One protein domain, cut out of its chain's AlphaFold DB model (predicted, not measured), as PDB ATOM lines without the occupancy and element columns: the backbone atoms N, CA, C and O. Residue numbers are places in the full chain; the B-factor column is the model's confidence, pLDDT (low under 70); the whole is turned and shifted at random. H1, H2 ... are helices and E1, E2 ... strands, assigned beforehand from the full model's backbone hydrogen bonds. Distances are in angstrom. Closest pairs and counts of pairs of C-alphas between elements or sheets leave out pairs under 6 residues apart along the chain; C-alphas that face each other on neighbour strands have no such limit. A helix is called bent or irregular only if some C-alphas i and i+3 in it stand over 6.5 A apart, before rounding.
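This is residues 238 to 347 of the 348 residues of the protein "Parvo_coat_N domain-containing protein" of Aphis glycines (UniProt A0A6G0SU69). What does one see first? A twisted five-stranded sheet forms one layer, and H1 and H3, side by side on one face, form the second of two layers; H2 only grazes the sheet. What are the parts? The printed part has 110 residues with three named helices and five named strands, in the order H1 E1 E2 E3 E4 H2 E5 H3, a mixed class of helices and strands. How do the strands run, and how large is it? The order across the mixed sheet is E1 E2 E3 E4 E5, and the whole is compact, with a radius of gyration of the C-alphas of 12.7 A and spans of 36 by 33 by 27 A.

Where are the strands? E1 is residues 250 to 254, E2 266 to 272 (20.1 A), E3 283 to 289 (20.4 A), E4 292 to 296 (13.2 A) and E5 317 to 319. C-alpha 283, where E3 begins, is at (148.832, 118.895, 118.514). Where are the helices? H1 is residues 238 to 244, beginning at C-alpha 238 (149.222, 120.273, 105.813), H2 306 to 312, and H3 333 to 346 (16.6 A), ending at C-alpha 346 (136.412, 132.189, 124.611).

How do the strands pair? E2, E3 and E4 form a meander, each the antiparallel neighbour of the one before, with N 271 and O 284 at 2.8 A and N 287 and O 294 at 2.8 A. E1 is parallel to E2, with N 251 and O 268 at 2.7 A, and E5 is parallel to E4, with N 318 and O 293 at 2.9 A. E4, H2 and E5 form a strand-helix-strand unit, two parallel neighbours with a helix between, and its crossover is right-handed. Which helices are on the sheet? H3 is on it at a height of 8.8 A, its closest C-alphas to E3 being Cys 337 and Ala 285, 5.1 A apart. H1 is on the same face at a height of 8.6 A and touches H3 through residues 334 to 338 of H3 alone, at a shallow tilt of 7 degrees, the same way; the closest C-alphas are those of Gly 244 and Leu 338, 6.6 A apart. H2 only grazes the sheet with residues 308 to 312 and is apart from H1 and H3. How do the helix backbones look? In H1 and H2 every O i to N i+4 pair is within hydrogen-bond range, and in H3 8 of 10 are; H3 is irregular, with C-alphas 342 and 345 8.8 A apart.

How far does it reach? The two C-alphas farthest apart, those of Val 265 and Asn 328, are 36.8 A apart, and the printed part has no cut. Which links are long, and where is confidence low? The links E1 to E2 and E5 to H3 are long. The mean pLDDT of the printed part is 83.4, and 18 residues are under 70, among them residues 324 to 331.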
ATOM      1  N   PHE A 238     149.666 119.612 107.043       73.88
ATOM      2  CA  PHE A 238     149.222 120.273 105.813       73.88
ATOM      3  C   PHE A 238     147.855 120.931 106.002       73.88
ATOM      4  O   PHE A 238     147.684 122.082 105.602       73.88
ATOM      5  N   ASP A 239     146.927 120.252 106.679       73.25
ATOM      6  CA  ASP A 239     145.599 120.793 106.989       73.25
ATOM      7  C   ASP A 239     145.701 121.976 107.949       73.25
ATOM      8  O   ASP A 239     145.140 123.043 107.700       73.25
ATOM      9  N   ILE A 240     146.483 121.825 109.022       80.38
ATOM     10  CA  ILE A 240     146.689 122.887 110.008       80.38
ATOM     11  C   ILE A 240     147.309 124.123 109.351       80.38
ATOM     12  O   ILE A 240     146.870 125.238 109.624       80.38
ATOM     13  N   ASN A 241     148.297 123.952 108.469       82.81
ATOM     14  CA  ASN A 241     148.869 125.072 107.725       82.81
ATOM     15  C   ASN A 241     147.855 125.692 106.755       82.81
ATOM     16  O   ASN A 241     147.751 126.914 106.692       82.81
ATOM     17  N   HIS A 242     147.087 124.876 106.032       79.56
ATOM     18  CA  HIS A 242     146.074 125.360 105.096       79.56
ATOM     19  C   HIS A 242     145.023 126.236 105.792       79.56
ATOM     20  O   HIS A 242     144.802 127.374 105.379       79.56
ATOM     21  N   PHE A 243     144.421 125.745 106.879       78.00
ATOM     22  CA  PHE A 243     143.421 126.503 107.633       78.00
ATOM     23  C   PHE A 243     144.043 127.658 108.425       78.00
ATOM     24  O   PHE A 243     143.503 128.766 108.439       78.00
ATOM     25  N   GLY A 244     145.196 127.423 109.052       78.25
ATOM     26  CA  GLY A 244     145.891 128.402 109.881       78.25
ATOM     27  C   GLY A 244     146.376 129.626 109.108       78.25
ATOM     28  O   GLY A 244     146.361 130.720 109.663       78.25
ATOM     29  N   ASN A 245     146.719 129.497 107.822       88.44
ATOM     30  CA  ASN A 245     147.163 130.621 106.985       88.44
ATOM     31  C   ASN A 245     146.125 131.752 106.855       88.44
ATOM     32  O   ASN A 245     146.500 132.888 106.565       88.44
ATOM     33  N   ASN A 246     144.844 131.473 107.110       84.06
ATOM     34  CA  ASN A 246     143.794 132.495 107.143       84.06
ATOM     35  C   ASN A 246     143.723 133.245 108.487       84.06
ATOM     36  O   ASN A 246     143.037 134.263 108.592       84.06
ATOM     37  N   ILE A 247     144.432 132.776 109.519       85.88
ATOM     38  CA  ILE A 247     144.436 133.379 110.849       85.88
ATOM     39  C   ILE A 247     145.569 134.406 110.957       85.88
ATOM     40  O   ILE A 247     146.738 134.156 110.656       85.88
ATOM     41  N   LYS A 248     145.236 135.605 111.443       92.50
ATOM     42  CA  LYS A 248     146.201 136.702 111.570       92.50
ATOM     43  C   LYS A 248     147.366 136.336 112.499       92.50
ATOM     44  O   LYS A 248     147.164 135.989 113.662       92.50
ATOM     45  N   ASN A 249     148.587 136.571 112.013       95.12
ATOM     46  CA  ASN A 249     149.851 136.238 112.681       95.12
ATOM     47  C   ASN A 249     150.064 134.729 112.893       95.12
ATOM     48  O   ASN A 249     150.801 134.336 113.803       95.12
ATOM     49  N   PHE A 250     149.423 133.875 112.095       96.00
ATOM     50  CA  PHE A 250     149.742 132.458 112.094       96.00
ATOM     51  C   PHE A 250     151.171 132.240 111.593       96.00
ATOM     52  O   PHE A 250     151.572 132.739 110.543       96.00
ATOM     53  N   ARG A 251     151.963 131.547 112.404       97.31
ATOM     54  CA  ARG A 251     153.386 131.307 112.189       97.31
ATOM     55  C   ARG A 251     153.624 130.034 111.395       97.31
ATOM     56  O   ARG A 251     154.601 129.973 110.656       97.31
ATOM     57  N   GLY A 252     152.759 129.042 111.584       94.50
ATOM     58  CA  GLY A 252     152.875 127.720 110.986       94.50
ATOM     59  C   GLY A 252     152.563 126.594 111.968       94.50
ATOM     60  O   GLY A 252     152.345 126.808 113.168       94.50
ATOM     61  N   CYS A 253     152.567 125.386 111.419       94.06
ATOM     62  CA  CYS A 253     152.534 124.120 112.129       94.06
ATOM     63  C   CYS A 253     153.937 123.502 112.151       94.06
ATOM     64  O   CYS A 253     154.518 123.287 111.085       94.06
ATOM     65  N   PHE A 254     154.467 123.199 113.336       92.88
ATOM     66  CA  PHE A 254     155.853 122.752 113.514       92.88
ATOM     67  C   PHE A 254     155.943 121.466 114.331       92.88
ATOM     68  O   PHE A 254     155.097 121.199 115.182       92.88
ATOM     69  N   MET A 255     157.009 120.701 114.114       87.44
ATOM     70  CA  MET A 255     157.435 119.660 115.050       87.44
ATOM     71  C   MET A 255     158.201 120.281 116.221       87.44
ATOM     72  O   MET A 255     158.669 121.421 116.134       87.44
ATOM     73  N   ARG A 256     158.349 119.539 117.326       89.00
ATOM     74  CA  ARG A 256     158.936 120.049 118.577       89.00
ATOM     75  C   ARG A 256     160.332 120.663 118.400       89.00
ATOM     76  O   ARG A 256     160.659 121.633 119.078       89.00
ATOM     77  N   ASN A 257     161.132 120.111 117.490       87.19
ATOM     78  CA  ASN A 257     162.503 120.523 117.175       87.19
ATOM     79  C   ASN A 257     162.631 121.419 115.931       87.19
ATOM     80  O   ASN A 257     163.736 121.865 115.635       87.19
ATOM     81  N   ASP A 258     161.527 121.721 115.244       90.88
ATOM     82  CA  ASP A 258     161.530 122.454 113.969       90.88
ATOM     83  C   ASP A 258     160.999 123.894 114.119       90.88
ATOM     84  O   ASP A 258     160.613 124.546 113.146       90.88
ATOM     85  N   LEU A 259     160.953 124.412 115.350       93.56
ATOM     86  CA  LEU A 259     160.569 125.797 115.617       93.56
ATOM     87  C   LEU A 259     161.575 126.787 114.988       93.56
ATOM     88  O   LEU A 259     162.784 126.541 115.005       93.56
ATOM     89  N   PRO A 260     161.121 127.950 114.486       94.50
ATOM     90  CA  PRO A 260     162.022 128.977 113.972       94.50
ATOM     91  C   PRO A 260     162.990 129.502 115.042       94.50
ATOM     92  O   PRO A 260     162.724 129.435 116.236       94.50
ATOM     93  N   MET A 261     164.081 130.150 114.626       90.81
ATOM     94  CA  MET A 261     165.072 130.676 115.582       90.81
ATOM     95  C   MET A 261     164.537 131.775 116.514       90.81
ATOM     96  O   MET A 261     165.035 131.932 117.627       90.81
ATOM     97  N   LYS A 262     163.587 132.600 116.052       92.75
ATOM     98  CA  LYS A 262     163.051 133.740 116.811       92.75
ATOM     99  C   LYS A 262     161.547 133.881 116.612       92.75
ATOM    100  O   LYS A 262     161.067 133.813 115.477       92.75
ATOM    101  N   SER A 263     160.843 134.128 117.716       94.31
ATOM    102  CA  SER A 263     159.410 134.417 117.727       94.31
ATOM    103  C   SER A 263     159.108 135.861 117.339       94.31
ATOM    104  O   SER A 263     159.867 136.783 117.653       94.31
ATOM    105  N   TRP A 264     157.971 136.081 116.680       96.19
ATOM    106  CA  TRP A 264     157.470 137.430 116.418       96.19
ATOM    107  C   TRP A 264     156.900 138.085 117.685       96.19
ATOM    108  O   TRP A 264     156.713 137.450 118.728       96.19
ATOM    109  N   VAL A 265     156.627 139.392 117.610       95.00
ATOM    110  CA  VAL A 265     155.989 140.148 118.706       95.00
ATOM    111  C   VAL A 265     154.554 139.675 118.930       95.00
ATOM    112  O   VAL A 265     154.122 139.515 120.069       95.00
ATOM    113  N   ASN A 266     153.824 139.445 117.841       95.75
ATOM    114  CA  ASN A 266     152.529 138.786 117.858       95.75
ATOM    115  C   ASN A 266     152.619 137.602 116.910       95.75
ATOM    116  O   ASN A 266     152.950 137.782 115.742       95.75
ATOM    117  N   GLU A 267     152.334 136.416 117.415       96.88
ATOM    118  CA  GLU A 267     152.272 135.206 116.608       96.88
ATOM    119  C   GLU A 267     151.391 134.169 117.278       96.88
ATOM    120  O   GLU A 267     151.104 134.227 118.473       96.88
ATOM    121  N   CYS A 268     150.979 133.201 116.492       97.44
ATOM    122  CA  CYS A 268     150.334 131.999 116.966       97.44
ATOM    123  C   CYS A 268     150.734 130.842 116.075       97.44
ATOM    124  O   CYS A 268     151.094 131.052 114.923       97.44
ATOM    125  N   GLY A 269     150.664 129.632 116.588       97.50
ATOM    126  CA  GLY A 269     151.004 128.463 115.802       97.50
ATOM    127  C   GLY A 269     150.611 127.193 116.514       97.50
ATOM    128  O   GLY A 269     150.127 127.218 117.650       97.50
ATOM    129  N   VAL A 270     150.819 126.094 115.806       96.50
ATOM    130  CA  VAL A 270     150.547 124.749 116.299       96.50
ATOM    131  C   VAL A 270     151.858 123.982 116.336       96.50
ATOM    132  O   VAL A 270     152.698 124.109 115.446       96.50
ATOM    133  N   LEU A 271     152.059 123.227 117.405       96.06
ATOM    134  CA  LEU A 271     153.253 122.445 117.663       96.06
ATOM    135  C   LEU A 271     152.852 120.984 117.848       96.06
ATOM    136  O   LEU A 271     151.894 120.693 118.563       96.06
ATOM    137  N   ASN A 272     153.599 120.064 117.249       90.62
ATOM    138  CA  ASN A 272     153.529 118.663 117.628       90.62
ATOM    139  C   ASN A 272     154.386 118.413 118.873       90.62
ATOM    140  O   ASN A 272     155.508 118.910 118.964       90.62
ATOM    141  N   LEU A 273     153.907 117.596 119.811       86.00
ATOM    142  CA  LEU A 273     154.729 117.175 120.952       86.00
ATOM    143  C   LEU A 273     155.840 116.181 120.577       86.00
ATOM    144  O   LEU A 273     156.730 115.938 121.394       86.00
ATOM    145  N   ASN A 274     155.814 115.605 119.376       80.94
ATOM    146  CA  ASN A 274     156.903 114.805 118.820       80.94
ATOM    147  C   ASN A 274     157.883 115.645 117.990       80.94
ATOM    148  O   ASN A 274     157.563 116.747 117.544       80.94
ATOM    149  N   ASP A 275     159.093 115.115 117.817       81.00
ATOM    150  CA  ASP A 275     160.095 115.685 116.915       81.00
ATOM    151  C   ASP A 275     159.913 115.196 115.466       81.00
ATOM    152  O   ASP A 275     159.098 114.316 115.184       81.00
ATOM    153  N   SER A 276     160.668 115.786 114.538       77.12
ATOM    154  CA  SER A 276     160.576 115.512 113.101       77.12
ATOM    155  C   SER A 276     161.054 114.132 112.656       77.12
ATOM    156  O   SER A 276     160.859 113.775 111.495       77.12
ATOM    157  N   THR A 277     161.628 113.324 113.552       66.62
ATOM    158  CA  THR A 277     161.963 111.917 113.267       66.62
ATOM    159  C   THR A 277     160.795 110.963 113.528       66.62
ATOM    160  O   THR A 277     160.871 109.780 113.198       66.62
ATOM    161  N   GLN A 278     159.708 111.467 114.115       70.50
ATOM    162  CA  GLN A 278     158.530 110.702 114.508       70.50
ATOM    163  C   GLN A 278     157.319 111.082 113.640       70.50
ATOM    164  O   GLN A 278     157.241 112.177 113.088       70.50
ATOM    165  N   ASN A 279     156.315 110.202 113.576       59.94
ATOM    166  CA  ASN A 279     155.112 110.402 112.751       59.94
ATOM    167  C   ASN A 279     154.143 111.487 113.283       59.94
ATOM    168  O   ASN A 279     153.127 111.756 112.646       59.94
ATOM    169  N   GLY A 280     154.447 112.112 114.426       62.94
ATOM    170  CA  GLY A 280     153.537 112.987 115.170       62.94
ATOM    171  C   GLY A 280     152.801 112.240 116.286       62.94
ATOM    172  O   GLY A 280     152.760 111.015 116.294       62.94
ATOM    173  N   SER A 281     152.268 112.961 117.277       69.81
ATOM    174  CA  SER A 281     151.483 112.356 118.370       69.81
ATOM    175  C   SER A 281     150.268 113.173 118.777       69.81
ATOM    176  O   SER A 281     149.154 112.669 118.792       69.81
ATOM    177  N   HIS A 282     150.499 114.439 119.113       88.38
ATOM    178  CA  HIS A 282     149.503 115.328 119.686       88.38
ATOM    179  C   HIS A 282     149.803 116.764 119.277       88.38
ATOM    180  O   HIS A 282     150.960 117.198 119.324       88.38
ATOM    181  N   TRP A 283     148.758 117.491 118.891       89.69
ATOM    182  CA  TRP A 283     148.832 118.895 118.514       89.69
ATOM    183  C   TRP A 283     148.493 119.785 119.706       89.69
ATOM    184  O   TRP A 283     147.454 119.622 120.343       89.69
ATOM    185  N   VAL A 284     149.359 120.760 119.962       94.31
ATOM    186  CA  VAL A 284     149.172 121.818 120.960       94.31
ATOM    187  C   VAL A 284     149.338 123.177 120.293       94.31
ATOM    188  O   VAL A 284     149.995 123.289 119.260       94.31
ATOM    189  N   ALA A 285     148.763 124.231 120.861       96.06
ATOM    190  CA  ALA A 285     148.808 125.562 120.265       96.06
ATOM    191  C   ALA A 285     149.459 126.594 121.179       96.06
ATOM    192  O   ALA A 285     149.476 126.463 122.403       96.06
ATOM    193  N   TRP A 286     149.950 127.677 120.581       96.50
ATOM    194  CA  TRP A 286     150.318 128.877 121.323       96.50
ATOM    195  C   TRP A 286     149.758 130.137 120.677       96.50
ATOM    196  O   TRP A 286     149.575 130.225 119.461       96.50
ATOM    197  N   LYS A 287     149.540 131.155 121.510       95.25
ATOM    198  CA  LYS A 287     149.240 132.522 121.092       95.25
ATOM    199  C   LYS A 287     150.066 133.511 121.902       95.25
ATOM    200  O   LYS A 287     149.928 133.615 123.120       95.25
ATOM    201  N   LYS A 288     150.913 134.266 121.210       95.88
ATOM    202  CA  LYS A 288     151.745 135.341 121.746       95.88
ATOM    203  C   LYS A 288     151.190 136.692 121.310       95.88
ATOM    204  O   LYS A 288     150.955 136.941 120.129       95.88
ATOM    205  N   MET A 289     150.985 137.571 122.282       94.25
ATOM    206  CA  MET A 289     150.453 138.919 122.112       94.25
ATOM    207  C   MET A 289     151.342 139.882 122.888       94.25
ATOM    208  O   MET A 289     151.168 140.069 124.095       94.25
ATOM    209  N   LYS A 290     152.318 140.481 122.202       92.75
ATOM    210  CA  LYS A 290     153.379 141.290 122.811       92.75
ATOM    211  C   LYS A 290     154.097 140.504 123.917       92.75
ATOM    212  O   LYS A 290     154.886 139.611 123.632       92.75
ATOM    213  N   ASN A 291     153.792 140.830 125.172       90.00
ATOM    214  CA  ASN A 291     154.396 140.249 126.363       90.00
ATOM    215  C   ASN A 291     153.457 139.273 127.087       90.00
ATOM    216  O   ASN A 291     153.677 139.002 128.256       90.00
ATOM    217  N   LYS A 292     152.365 138.812 126.466       93.19
ATOM    218  CA  LYS A 292     151.499 137.758 127.014       93.19
ATOM    219  C   LYS A 292     151.575 136.540 126.109       93.19
ATOM    220  O   LYS A 292     151.331 136.661 124.911       93.19
ATOM    221  N   ILE A 293     151.878 135.384 126.685       94.12
ATOM    222  CA  ILE A 293     151.934 134.109 125.972       94.12
ATOM    223  C   ILE A 293     150.895 133.183 126.590       94.12
ATOM    224  O   ILE A 293     150.817 133.066 127.811       94.12
ATOM    225  N   ILE A 294     150.088 132.546 125.752       92.12
ATOM    226  CA  ILE A 294     149.127 131.530 126.168       92.12
ATOM    227  C   ILE A 294     149.456 130.252 125.408       92.12
ATOM    228  O   ILE A 294     149.490 130.256 124.179       92.12
ATOM    229  N   TYR A 295     149.709 129.186 126.148       93.62
ATOM    230  CA  TYR A 295     149.840 127.825 125.658       93.62
ATOM    231  C   TYR A 295     148.519 127.087 125.862       93.62
ATOM    232  O   TYR A 295     147.883 127.213 126.911       93.62
ATOM    233  N   PHE A 296     148.120 126.319 124.860       89.06
ATOM    234  CA  PHE A 296     146.890 125.552 124.859       89.06
ATOM    235  C   PHE A 296     147.184 124.083 124.592       89.06
ATOM    236  O   PHE A 296     147.754 123.729 123.560       89.06
ATOM    237  N   ASP A 297     146.733 123.246 125.516       89.12
ATOM    238  CA  ASP A 297     146.670 121.800 125.359       89.12
ATOM    239  C   ASP A 297     145.219 121.383 125.602       89.12
ATOM    240  O   ASP A 297     144.657 121.687 126.657       89.12
ATOM    241  N   SER A 298     144.599 120.696 124.639       78.06
ATOM    242  CA  SER A 298     143.200 120.280 124.744       78.06
ATOM    243  C   SER A 298     142.951 119.316 125.910       78.06
ATOM    244  O   SER A 298     141.834 119.269 126.426       78.06
ATOM    245  N   PHE A 299     143.973 118.601 126.390       76.75
ATOM    246  CA  PHE A 299     143.868 117.756 127.583       76.75
ATOM    247  C   PHE A 299     144.053 118.530 128.901       76.75
ATOM    248  O   PHE A 299     143.744 117.993 129.963       76.75
ATOM    249  N   GLY A 300     144.517 119.786 128.848       64.88
ATOM    250  CA  GLY A 300     144.517 120.741 129.965       64.88
ATOM    251  C   GLY A 300     145.457 120.432 131.134       64.88
ATOM    252  O   GLY A 300     145.220 120.910 132.238       64.88
ATOM    253  N   ILE A 301     146.474 119.582 130.953       59.06
ATOM    254  CA  ILE A 301     147.248 119.031 132.086       59.06
ATOM    255  C   ILE A 301     148.768 119.208 131.935       59.06
ATOM    256  O   ILE A 301     149.470 119.204 132.948       59.06
ATOM    257  N   ASN A 302     149.293 119.423 130.723       70.38
ATOM    258  CA  ASN A 302     150.740 119.461 130.510       70.38
ATOM    259  C   ASN A 302     151.281 120.893 130.390       70.38
ATOM    260  O   ASN A 302     150.730 121.697 129.637       70.38
ATOM    261  N   PRO A 303     152.390 121.228 131.078       82.62
ATOM    262  CA  PRO A 303     153.115 122.459 130.795       82.62
ATOM    263  C   PRO A 303     153.711 122.414 129.374       82.62
ATOM    264  O   PRO A 303     153.965 121.327 128.847       82.62
ATOM    265  N   PRO A 304     153.986 123.575 128.755       88.94
ATOM    266  CA  PRO A 304     154.595 123.624 127.429       88.94
ATOM    267  C   PRO A 304     155.962 122.918 127.390       88.94
ATOM    268  O   PRO A 304     156.722 122.991 128.365       88.94
ATOM    269  N   PRO A 305     156.326 122.293 126.254       89.62
ATOM    270  CA  PRO A 305     157.646 121.698 126.080       89.62
ATOM    271  C   PRO A 305     158.749 122.762 126.159       89.62
ATOM    272  O   PRO A 305     158.545 123.931 125.813       89.62
ATOM    273  N   LYS A 306     159.943 122.361 126.613       92.06
ATOM    274  CA  LYS A 306     161.070 123.279 126.862       92.06
ATOM    275  C   LYS A 306     161.480 124.031 125.598       92.06
ATOM    276  O   LYS A 306     161.826 125.203 125.677       92.06
ATOM    277  N   GLU A 307     161.407 123.377 124.448       94.25
ATOM    278  CA  GLU A 307     161.695 123.930 123.128       94.25
ATOM    279  C   GLU A 307     160.793 125.133 122.831       94.25
ATOM    280  O   GLU A 307     161.276 126.202 122.453       94.25
ATOM    281  N   LEU A 308     159.494 125.008 123.121       94.12
ATOM    282  CA  LEU A 308     158.532 126.092 122.949       94.12
ATOM    283  C   LEU A 308     158.758 127.221 123.964       94.12
ATOM    284  O   LEU A 308     158.688 128.396 123.608       94.12
ATOM    285  N   VAL A 309     159.083 126.882 125.216       94.81
ATOM    286  CA  VAL A 309     159.428 127.876 126.248       94.81
ATOM    287  C   VAL A 309     160.689 128.660 125.864       94.81
ATOM    288  O   VAL A 309     160.729 129.875 126.047       94.81
ATOM    289  N   ASN A 310     161.698 127.996 125.297       93.44
ATOM    290  CA  ASN A 310     162.928 128.629 124.822       93.44
ATOM    291  C   ASN A 310     162.660 129.555 123.626       93.44
ATOM    292  O   ASN A 310     163.222 130.646 123.560       93.44
ATOM    293  N   TYR A 311     161.775 129.147 122.714       95.25
ATOM    294  CA  TYR A 311     161.387 129.926 121.538       95.25
ATOM    295  C   TYR A 311     160.557 131.183 121.874       95.25
ATOM    296  O   TYR A 311     160.780 132.267 121.317       95.25
ATOM    297  N   LEU A 312     159.589 131.061 122.789       94.12
ATOM    298  CA  LEU A 312     158.664 132.148 123.141       94.12
ATOM    299  C   LEU A 312     159.186 133.050 124.265       94.12
ATOM    300  O   LEU A 312     158.836 134.231 124.316       94.12
ATOM    301  N   GLY A 313     160.023 132.498 125.143       89.44
ATOM    302  CA  GLY A 313     160.405 133.091 126.416       89.44
ATOM    303  C   GLY A 313     159.464 132.682 127.554       89.44
ATOM    304  O   GLY A 313     158.279 132.423 127.366       89.44
ATOM    305  N   LYS A 314     160.003 132.642 128.779       85.25
ATOM    306  CA  LYS A 314     159.271 132.225 129.992       85.25
ATOM    307  C   LYS A 314     158.414 133.323 130.634       85.25
ATOM    308  O   LYS A 314     157.573 133.033 131.481       85.25
ATOM    309  N   HIS A 315     158.674 134.589 130.311       86.25
ATOM    310  CA  HIS A 315     158.009 135.714 130.965       86.25
ATOM    311  C   HIS A 315     156.551 135.803 130.514       86.25
ATOM    312  O   HIS A 315     156.280 135.824 129.317       86.25
ATOM    313  N   ASN A 316     155.625 135.874 131.479       87.75
ATOM    314  CA  ASN A 316     154.180 135.968 131.241       87.75
ATOM    315  C   ASN A 316     153.619 134.855 130.338       87.75
ATOM    316  O   ASN A 316     152.708 135.095 129.534       87.75
ATOM    317  N   LEU A 317     154.172 133.649 130.477       89.69
ATOM    318  CA  LEU A 317     153.629 132.442 129.879       89.69
ATOM    319  C   LEU A 317     152.564 131.846 130.794       89.69
ATOM    320  O   LEU A 317     152.825 131.524 131.951       89.69
ATOM    321  N   TRP A 318     151.377 131.668 130.231       86.62
ATOM    322  CA  TRP A 318     150.232 131.013 130.842       86.62
ATOM    323  C   TRP A 318     149.925 129.749 130.050       86.62
ATOM    324  O   TRP A 318     150.125 129.729 128.838       86.62
ATOM    325  N   TYR A 319     149.424 128.715 130.706       83.19
ATOM    326  CA  TYR A 319     148.907 127.528 130.036       83.19
ATOM    327  C   TYR A 319     147.491 127.242 130.513       83.19
ATOM    328  O   TYR A 319     147.143 127.562 131.648       83.19
ATOM    329  N   THR A 320     146.671 126.681 129.631       71.62
ATOM    330  CA  THR A 320     145.312 126.269 129.980       71.62
ATOM    331  C   THR A 320     145.340 125.059 130.909       71.62
ATOM    332  O   THR A 320     145.978 124.056 130.599       71.62
ATOM    333  N   ASP A 321     144.620 125.143 132.026       66.81
ATOM    334  CA  ASP A 321     144.431 124.071 133.015       66.81
ATOM    335  C   ASP A 321     143.061 123.368 132.887       66.81
ATOM    336  O   ASP A 321     142.784 122.361 133.543       66.81
ATOM    337  N   ARG A 322     142.186 123.901 132.027       65.50
ATOM    338  CA  ARG A 322     140.893 123.314 131.675       65.50
ATOM    339  C   ARG A 322     141.072 122.239 130.604       65.50
ATOM    340  O   ARG A 322     141.626 122.499 129.541       65.50
ATOM    341  N   GLN A 323     140.525 121.057 130.865       71.38
ATOM    342  CA  GLN A 323     140.421 119.970 129.895       71.38
ATOM    343  C   GLN A 323     139.245 120.226 128.934       71.38
ATOM    344  O   GLN A 323     138.107 120.397 129.375       71.38
ATOM    345  N   PHE A 324     139.522 120.257 127.629       63.59
ATOM    346  CA  PHE A 324     138.549 120.436 126.540       63.59
ATOM    347  C   PHE A 324     138.326 119.164 125.710       63.59
ATOM    348  O   PHE A 324     137.353 119.094 124.965       63.59
ATOM    349  N   GLN A 325     139.223 118.184 125.829       62.78
ATOM    350  CA  GLN A 325     139.170 116.904 125.132       62.78
ATOM    351  C   GLN A 325     139.376 115.760 126.127       62.78
ATOM    352  O   GLN A 325     140.292 115.789 126.956       62.78
ATOM    353  N   ASP A 326     138.532 114.740 126.042       69.94
ATOM    354  CA  ASP A 326     138.693 113.473 126.741       69.94
ATOM    355  C   ASP A 326     139.427 112.447 125.875       69.94
ATOM    356  O   ASP A 326     139.386 112.454 124.651       69.94
ATOM    357  N   TYR A 327     140.090 111.490 126.521       64.12
ATOM    358  CA  TYR A 327     140.859 110.440 125.836       64.12
ATOM    359  C   TYR A 327     140.034 109.520 124.931       64.12
ATOM    360  O   TYR A 327     140.585 108.852 124.059       64.12
ATOM    361  N   ASN A 328     138.729 109.449 125.178       64.69
ATOM    362  CA  ASN A 328     137.810 108.655 124.374       64.69
ATOM    363  C   ASN A 328     137.237 109.459 123.198       64.69
ATOM    364  O   ASN A 328     136.550 108.878 122.359       64.69
ATOM    365  N   ASP A 329     137.505 110.764 123.135       57.50
ATOM    366  CA  ASP A 329     137.021 111.610 122.055       57.50
ATOM    367  C   ASP A 329     137.756 111.289 120.745       57.50
ATOM    368  O   ASP A 329     138.883 110.768 120.744       57.50
ATOM    369  N   PRO A 330     137.157 111.608 119.586       62.62
ATOM    370  CA  PRO A 330     137.867 111.572 118.312       62.62
ATOM    371  C   PRO A 330     139.153 112.425 118.365       62.62
ATOM    372  O   PRO A 330     139.278 113.295 119.235       62.62
ATOM    373  N   PRO A 331     140.145 112.177 117.491       68.00
ATOM    374  CA  PRO A 331     141.442 112.861 117.520       68.00
ATOM    375  C   PRO A 331     141.340 114.320 117.025       68.00
ATOM    376  O   PRO A 331     141.842 114.695 115.969       68.00
ATOM    377  N   ILE A 332     140.675 115.168 117.811       74.38
ATOM    378  CA  ILE A 332     140.303 116.545 117.459       74.38
ATOM    379  C   ILE A 332     141.292 117.607 117.953       74.38
ATOM    380  O   ILE A 332     141.019 118.798 117.818       74.38
ATOM    381  N   CYS A 333     142.444 117.215 118.499       82.12
ATOM    382  CA  CYS A 333     143.419 118.137 119.091       82.12
ATOM    383  C   CYS A 333     143.863 119.245 118.118       82.12
ATOM    384  O   CYS A 333     143.878 120.416 118.493       82.12
ATOM    385  N   GLY A 334     144.104 118.917 116.842       79.81
ATOM    386  CA  GLY A 334     144.430 119.907 115.804       79.81
ATOM    387  C   GLY A 334     143.296 120.904 115.521       79.81
ATOM    388  O   GLY A 334     143.551 122.094 115.341       79.81
ATOM    389  N   HIS A 335     142.037 120.457 115.561       78.31
ATOM    390  CA  HIS A 335     140.869 121.332 115.389       78.31
ATOM    391  C   HIS A 335     140.743 122.310 116.552       78.31
ATOM    392  O   HIS A 335     140.540 123.505 116.351       78.31
ATOM    393  N   LEU A 336     140.896 121.795 117.775       80.00
ATOM    394  CA  LEU A 336     140.845 122.598 118.990       80.00
ATOM    395  C   LEU A 336     141.995 123.608 119.038       80.00
ATOM    396  O   LEU A 336     141.795 124.721 119.512       80.00
ATOM    397  N   CYS A 337     143.167 123.261 118.501       88.00
ATOM    398  CA  CYS A 337     144.280 124.193 118.345       88.00
ATOM    399  C   CYS A 337     143.920 125.383 117.445       88.00
ATOM    400  O   CYS A 337     144.150 126.528 117.832       88.00
ATOM    401  N   LEU A 338     143.337 125.132 116.268       80.62
ATOM    402  CA  LEU A 338     142.915 126.197 115.350       80.62
ATOM    403  C   LEU A 338     141.806 127.064 115.958       80.62
ATOM    404  O   LEU A 338     141.913 128.291 115.931       80.62
ATOM    405  N   GLU A 339     140.798 126.439 116.577       81.44
ATOM    406  CA  GLU A 339     139.710 127.153 117.257       81.44
ATOM    407  C   GLU A 339     140.241 128.012 118.406       81.44
ATOM    408  O   GLU A 339     139.888 129.184 118.521       81.44
ATOM    409  N   PHE A 340     141.149 127.480 119.227       85.38
ATOM    410  CA  PHE A 340     141.799 128.254 120.278       85.38
ATOM    411  C   PHE A 340     142.559 129.450 119.700       85.38
ATOM    412  O   PHE A 340     142.453 130.557 120.223       85.38
ATOM    413  N   ILE A 341     143.336 129.268 118.632       86.81
ATOM    414  CA  ILE A 341     144.146 130.353 118.076       86.81
ATOM    415  C   ILE A 341     143.259 131.475 117.523       86.81
ATOM    416  O   ILE A 341     143.563 132.650 117.764       86.81
ATOM    417  N   ASP A 342     142.174 131.145 116.827       81.56
ATOM    418  CA  ASP A 342     141.271 132.135 116.234       81.56
ATOM    419  C   ASP A 342     140.355 132.786 117.291       81.56
ATOM    420  O   ASP A 342     140.210 134.010 117.358       81.56
ATOM    421  N   ASN A 343     139.844 131.984 118.229       76.75
ATOM    422  CA  ASN A 343     138.822 132.369 119.203       76.75
ATOM    423  C   ASN A 343     139.307 132.399 120.667       76.75
ATOM    424  O   ASN A 343     138.488 132.320 121.582       76.75
ATOM    425  N   TYR A 344     140.609 132.593 120.922       71.06
ATOM    426  CA  TYR A 344     141.235 132.419 122.250       71.06
ATOM    427  C   TYR A 344     140.513 133.097 123.423       71.06
ATOM    428  O   TYR A 344     140.527 132.568 124.527       71.06
ATOM    429  N   LYS A 345     139.854 134.245 123.205       70.50
ATOM    430  CA  LYS A 345     139.084 134.964 124.238       70.50
ATOM    431  C   LYS A 345     137.922 134.154 124.826       70.50
ATOM    432  O   LYS A 345     137.432 134.523 125.881       70.50
ATOM    433  N   LYS A 346     137.454 133.111 124.133       55.12
ATOM    434  CA  LYS A 346     136.412 132.189 124.611       55.12
ATOM    435  C   LYS A 346     136.985 131.039 125.456       55.12
ATOM    436  O   LYS A 346     136.221 130.314 126.085       55.12
ATOM    437  N   CYS A 347     138.306 130.846 125.432       46.69
ATOM    438  CA  CYS A 347     139.005 129.691 126.009       46.69
ATOM    439  C   CYS A 347     139.824 130.024 127.272       46.69
ATOM    440  O   CYS A 347     140.314 129.108 127.929       46.69
TER     441      CYS A 347